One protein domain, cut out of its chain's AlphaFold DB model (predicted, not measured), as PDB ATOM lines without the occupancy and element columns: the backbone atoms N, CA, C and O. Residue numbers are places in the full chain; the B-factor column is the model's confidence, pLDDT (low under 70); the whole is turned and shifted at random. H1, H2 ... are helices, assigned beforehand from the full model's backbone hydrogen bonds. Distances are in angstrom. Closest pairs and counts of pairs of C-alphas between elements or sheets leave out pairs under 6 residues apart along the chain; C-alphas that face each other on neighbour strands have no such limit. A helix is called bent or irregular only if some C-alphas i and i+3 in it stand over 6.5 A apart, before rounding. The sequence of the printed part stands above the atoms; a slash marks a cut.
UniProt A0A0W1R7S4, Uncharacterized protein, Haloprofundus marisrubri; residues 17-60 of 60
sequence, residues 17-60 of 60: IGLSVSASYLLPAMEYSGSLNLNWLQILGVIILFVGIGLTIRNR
ATOM      1  N   ILE A  17     118.821  18.289  59.416       82.94
ATOM      2  CA  ILE A  17     118.453  19.713  59.490       82.94
ATOM      3  C   ILE A  17     119.709  20.587  59.549       82.94
ATOM      4  O   ILE A  17     119.830  21.534  58.776       82.94
ATOM      5  N   GLY A  18     120.657  20.262  60.431       84.25
ATOM      6  CA  GLY A  18     121.893  21.018  60.608       84.25
ATOM      7  C   GLY A  18     122.709  21.102  59.322       84.25
ATOM      8  O   GLY A  18     123.164  22.185  58.960       84.25
ATOM      9  N   LEU A  19     122.830  19.997  58.584       83.69
ATOM     10  CA  LEU A  19     123.531  19.958  57.300       83.69
ATOM     11  C   LEU A  19     122.804  20.758  56.215       83.69
ATOM     12  O   LEU A  19     123.450  21.532  55.511       83.69
ATOM     13  N   SER A  20     121.478  20.637  56.101       82.06
ATOM     14  CA  SER A  20     120.711  21.421  55.124       82.06
ATOM     15  C   SER A  20     120.743  22.919  55.431       82.06
ATOM     16  O   SER A  20     120.996  23.714  54.530       82.06
ATOM     17  N   VAL A  21     120.557  23.322  56.691       85.44
ATOM     18  CA  VAL A  21     120.649  24.734  57.101       85.44
ATOM     19  C   VAL A  21     122.068  25.261  56.903       85.44
ATOM     20  O   VAL A  21     122.246  26.379  56.422       85.44
ATOM     21  N   SER A  22     123.084  24.452  57.207       82.44
ATOM     22  CA  SER A  22     124.471  24.851  56.982       82.44
ATOM     23  C   SER A  22     124.764  25.063  55.502       82.44
ATOM     24  O   SER A  22     125.359  26.071  55.141       82.44
ATOM     25  N   ALA A  23     124.305  24.158  54.640       81.81
ATOM     26  CA  ALA A  23     124.493  24.253  53.197       81.81
ATOM     27  C   ALA A  23     123.740  25.434  52.566       81.81
ATOM     28  O   ALA A  23     124.278  26.084  51.674       81.81
ATOM     29  N   SER A  24     122.515  25.720  53.021       80.62
ATOM     30  CA  SER A  24     121.661  26.756  52.423       80.62
ATOM     31  C   SER A  24     121.846  28.151  53.010       80.62
ATOM     32  O   SER A  24     121.577  29.124  52.312       80.62
ATOM     33  N   TYR A  25     122.267  28.265  54.271       80.94
ATOM     34  CA  TYR A  25     122.323  29.549  54.972       80.94
ATOM     35  C   TYR A  25     123.692  29.840  55.581       80.94
ATOM     36  O   TYR A  25     124.234  30.901  55.302       80.94
ATOM     37  N   LEU A  26     124.282  28.933  56.371       82.62
ATOM     38  CA  LEU A  26     125.533  29.254  57.079       82.62
ATOM     39  C   LEU A  26     126.729  29.375  56.130       82.62
ATOM     40  O   LEU A  26     127.414  30.388  56.145       82.62
ATOM     41  N   LEU A  27     126.971  28.373  55.285       82.81
ATOM     42  CA  LEU A  27     128.115  28.356  54.372       82.81
ATOM     43  C   LEU A  27     128.035  29.481  53.323       82.81
ATOM     44  O   LEU A  27     129.035  30.179  53.155       82.81
ATOM     45  N   PRO A  28     126.880  29.748  52.678       79.62
ATOM     46  CA  PRO A  28     126.734  30.923  51.820       79.62
ATOM     47  C   PRO A  28     126.933  32.249  52.564       79.62
ATOM     48  O   PRO A  28     127.613  33.131  52.049       79.62
ATOM     49  N   ALA A  29     126.380  32.397  53.776       82.44
ATOM     50  CA  ALA A  29     126.510  33.628  54.563       82.44
ATOM     51  C   ALA A  29     127.934  33.866  55.086       82.44
ATOM     52  O   ALA A  29     128.304  35.004  55.356       82.44
ATOM     53  N   MET A  30     128.738  32.809  55.216       83.19
ATOM     54  CA  MET A  30     130.162  32.885  55.552       83.19
ATOM     55  C   MET A  30     131.060  33.068  54.319       83.19
ATOM     56  O   MET A  30     132.272  32.901  54.433       83.19
ATOM     57  N   GLU A  31     130.478  33.362  53.150       82.31
ATOM     58  CA  GLU A  31     131.183  33.483  51.866       82.31
ATOM     59  C   GLU A  31     132.073  32.268  51.570       82.31
ATOM     60  O   GLU A  31     133.176  32.383  51.032       82.31
ATOM     61  N   TYR A  32     131.607  31.073  51.945       76.75
ATOM     62  CA  TYR A  32     132.378  29.853  51.774       76.75
ATOM     63  C   TYR A  32     132.705  29.628  50.290       76.75
ATOM     64  O   TYR A  32     131.849  29.238  49.495       76.75
ATOM     65  N   SER A  33     133.970  29.843  49.927       73.31
ATOM     66  CA  SER A  33     134.490  29.708  48.561       73.31
ATOM     67  C   SER A  33     135.185  28.363  48.313       73.31
ATOM     68  O   SER A  33     135.988  28.231  47.387       73.31
ATOM     69  N   GLY A  34     134.974  27.377  49.189       73.94
ATOM     70  CA  GLY A  34     135.652  26.088  49.099       73.94
ATOM     71  C   GLY A  34     135.129  25.214  47.957       73.94
ATOM     72  O   GLY A  34     134.040  25.415  47.432       73.94
ATOM     73  N   SER A  35     135.886  24.168  47.612       77.38
ATOM     74  CA  SER A  35     135.529  23.216  46.542       77.38
ATOM     75  C   SER A  35     134.291  22.351  46.854       77.38
ATOM     76  O   SER A  35     133.845  21.581  45.999       77.38
ATOM     77  N   LEU A  36     133.754  22.432  48.075       75.38
ATOM     78  CA  LEU A  36     132.550  21.706  48.465       75.38
ATOM     79  C   LEU A  36     131.334  22.337  47.792       75.38
ATOM     80  O   LEU A  36     130.974  23.480  48.058       75.38
ATOM     81  N   ASN A  37     130.678  21.558  46.939       83.44
ATOM     82  CA  ASN A  37     129.461  21.988  46.277       83.44
ATOM     83  C   ASN A  37     128.290  21.971  47.273       83.44
ATOM     84  O   ASN A  37     127.834  20.910  47.709       83.44
ATOM     85  N   LEU A  38     127.803  23.162  47.615       81.06
ATOM     86  CA  LEU A  38     126.747  23.368  48.607       81.06
ATOM     87  C   LEU A  38     125.424  22.695  48.215       81.06
ATOM     88  O   LEU A  38     124.723  22.203  49.094       81.06
ATOM     89  N   ASN A  39     125.125  22.554  46.917       84.00
ATOM     90  CA  ASN A  39     123.941  21.814  46.468       84.00
ATOM     91  C   ASN A  39     124.030  20.329  46.833       84.00
ATOM     92  O   ASN A  39     123.051  19.745  47.294       84.00
ATOM     93  N   TRP A  40     125.206  19.712  46.677       85.00
ATOM     94  CA  TRP A  40     125.411  18.319  47.084       85.00
ATOM     95  C   TRP A  40     125.305  18.157  48.598       85.00
ATOM     96  O   TRP A  40     124.685  17.204  49.069       85.00
ATOM     97  N   LEU A  41     125.841  19.109  49.364       84.06
ATOM     98  CA  LEU A  41     125.725  19.101  50.822       84.06
ATOM     99  C   LEU A  41     124.266  19.249  51.281       84.06
ATOM    100  O   LEU A  41     123.832  18.548  52.196       84.06
ATOM    101  N   GLN A  42     123.488  20.101  50.611       83.69
ATOM    102  CA  GLN A  42     122.066  20.278  50.889       83.69
ATOM    103  C   GLN A  42     121.266  19.005  50.585       83.69
ATOM    104  O   GLN A  42     120.444  18.600  51.409       83.69
ATOM    105  N   ILE A  43     121.538  18.348  49.450       86.81
ATOM    106  CA  ILE A  43     120.919  17.065  49.076       86.81
ATOM    107  C   ILE A  43     121.237  15.990  50.122       86.81
ATOM    108  O   ILE A  43     120.333  15.282  50.564       86.81
ATOM    109  N   LEU A  44     122.494  15.895  50.566       85.38
ATOM    110  CA  LEU A  44     122.890  14.955  51.619       85.38
ATOM    111  C   LEU A  44     122.163  15.232  52.940       85.38
ATOM    112  O   LEU A  44     121.675  14.293  53.567       85.38
ATOM    113  N   GLY A  45     122.032  16.504  53.332       83.75
ATOM    114  CA  GLY A  45     121.257  16.901  54.510       83.75
ATOM    115  C   GLY A  45     119.802  16.433  54.437       83.75
ATOM    116  O   GLY A  45     119.310  15.814  55.381       83.75
ATOM    117  N   VAL A  46     119.146  16.614  53.284       85.75
ATOM    118  CA  VAL A  46     117.764  16.159  53.051       85.75
ATOM    119  C   VAL A  46     117.658  14.633  53.109       85.75
ATOM    120  O   VAL A  46     116.754  14.111  53.762       85.75
ATOM    121  N   ILE A  47     118.587  13.902  52.484       88.06
ATOM    122  CA  ILE A  47     118.609  12.429  52.516       88.06
ATOM    123  C   ILE A  47     118.720  11.925  53.959       88.06
ATOM    124  O   ILE A  47     117.948  11.058  54.366       88.06
ATOM    125  N   ILE A  48     119.634  12.490  54.749       85.56
ATOM    126  CA  ILE A  48     119.824  12.120  56.160       85.56
ATOM    127  C   ILE A  48     118.558  12.411  56.978       85.56
ATOM    128  O   ILE A  48     118.178  11.608  57.828       85.56
ATOM    129  N   LEU A  49     117.862  13.508  56.676       83.75
ATOM    130  CA  LEU A  49     116.573  13.861  57.277       83.75
ATOM    131  C   LEU A  49     115.513  12.783  57.011       83.75
ATOM    132  O   LEU A  49     114.877  12.297  57.947       83.75
ATOM    133  N   PHE A  50     115.368  12.350  55.755       85.75
ATOM    134  CA  PHE A  50     114.451  11.266  55.384       85.75
ATOM    135  C   PHE A  50     114.832   9.927  56.024       85.75
ATOM    136  O   PHE A  50     113.949   9.193  56.468       85.75
ATOM    137  N   VAL A  51     116.128   9.624  56.129       85.50
ATOM    138  CA  VAL A  51     116.617   8.435  56.844       85.50
ATOM    139  C   VAL A  51     116.240   8.508  58.325       85.50
ATOM    140  O   VAL A  51     115.713   7.537  58.861       85.50
ATOM    141  N   GLY A  52     116.434   9.656  58.979       80.75
ATOM    142  CA  GLY A  52     116.049   9.866  60.377       80.75
ATOM    143  C   GLY A  52     114.544   9.707  60.611       80.75
ATOM    144  O   GLY A  52     114.134   9.037  61.561       80.75
ATOM    145  N   ILE A  53     113.713  10.241  59.712       81.44
ATOM    146  CA  ILE A  53     112.254  10.053  59.752       81.44
ATOM    147  C   ILE A  53     111.898   8.572  59.573       81.44
ATOM    148  O   ILE A  53     111.115   8.034  60.353       81.44
ATOM    149  N   GLY A  54     112.498   7.890  58.594       83.12
ATOM    150  CA  GLY A  54     112.273   6.464  58.354       83.12
ATOM    151  C   GLY A  54     112.665   5.590  59.548       83.12
ATOM    152  O   GLY A  54     111.931   4.669  59.904       83.12
ATOM    153  N   LEU A  55     113.778   5.912  60.214       81.44
ATOM    154  CA  LEU A  55     114.195   5.256  61.454       81.44
ATOM    155  C   LEU A  55     113.205   5.525  62.591       81.44
ATOM    156  O   LEU A  55     112.809   4.581  63.260       81.44
ATOM    157  N   THR A  56     112.736   6.767  62.747       77.25
ATOM    158  CA  THR A  56     111.728   7.136  63.760       77.25
ATOM    159  C   THR A  56     110.414   6.382  63.561       77.25
ATOM    160  O   THR A  56     109.812   5.927  64.527       77.25
ATOM    161  N   ILE A  57     109.961   6.235  62.311       79.81
ATOM    162  CA  ILE A  57     108.747   5.473  61.980       79.81
ATOM    163  C   ILE A  57     108.962   3.980  62.249       79.81
ATOM    164  O   ILE A  57     108.066   3.330  62.771       79.81
ATOM    165  N   ARG A  58     110.136   3.435  61.906       75.38
ATOM    166  CA  ARG A  58     110.461   2.015  62.108       75.38
ATOM    167  C   ARG A  58     110.609   1.634  63.585       75.38
ATOM    168  O   ARG A  58     110.322   0.491  63.926       75.38
ATOM    169  N   ASN A  59     111.114   2.542  64.418       66.88
ATOM    170  CA  ASN A  59     111.331   2.305  65.848       66.88
ATOM    171  C   ASN A  59     110.096   2.612  66.719       66.88
ATOM    172  O   ASN A  59     110.164   2.438  67.935       66.88
ATOM    173  N   ARG A  60     108.997   3.078  66.114       55.91
ATOM    174  CA  ARG A  60     107.697   3.292  66.761       55.91
ATOM    175  C   ARG A  60     106.845   2.031  66.739       55.91
ATOM    176  O   ARG A  60     106.111   1.841  67.732       55.91
TER     177      ARG A  60
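Overview. This is residues 17 to 60 of the 60 residues of an uncharacterized protein of Haloprofundus marisrubri (UniProt A0A0W1R7S4). This is a helical hairpin with unequal arms: a shorter helix, H1, runs out, residues 30 to 37 turn the backbone round at one end, and a longer helix, H2, folds back side by side with H1 and runs on beyond it. Residues 50 to 60, of which 50 to 58 belong to H2, stand free and stick out from the paired part as a single arm. The printed part has 44 residues with two named helices, H1 then H2, and no named strand; the class is all helix. The whole is loose, with a radius of gyration of the C-alphas of 12.6 A, and a rod in outline, spanning 41 by 15 by 9 A.

Arrangement. H1, residues 17 to 29, and H2, residues 38 to 58, form a helical hairpin. They touch, with 23 pairs of C-alphas within 8 A. The closest C-alphas of the two are those of Ser 20 and Gln 42, 4.6 A apart. Their lines stand at a shallow tilt of 17 degrees, and they run opposite ways. Their centres are 13.9 A apart. In H2 every O i to N i+4 pair is within hydrogen-bond range; in H1 7 of 9 are. H1 is irregular, but only just: C-alphas 24 and 27 are 6.9 A apart, and its line is a rough one.

Along the chain. H1 begins at C-alpha 17, at (118.453, 19.713, 59.490), and ends at C-alpha 29, at (126.510, 33.628, 54.563), 16.8 A from first to last C-alpha. H2 has 21 residues and measures 30.1 A, from C-alpha 38 at (126.747, 23.368, 48.607) to C-alpha 58 at (110.461, 2.015, 62.108).

Size, cuts and confidence. The two C-alphas farthest apart are those of Ser 33 and Arg 60, at 41.8 A. Without residues 50 to 60, the body has 33 residues and spans 25 by 15 by 8 A. The link from H1 to H2, 8 residues, is short but not tight. The printed part has no cut and ends at residue 60, the chain's last residue. The mean pLDDT of the printed part is 81.1, and residues 59 to 60 are under 70.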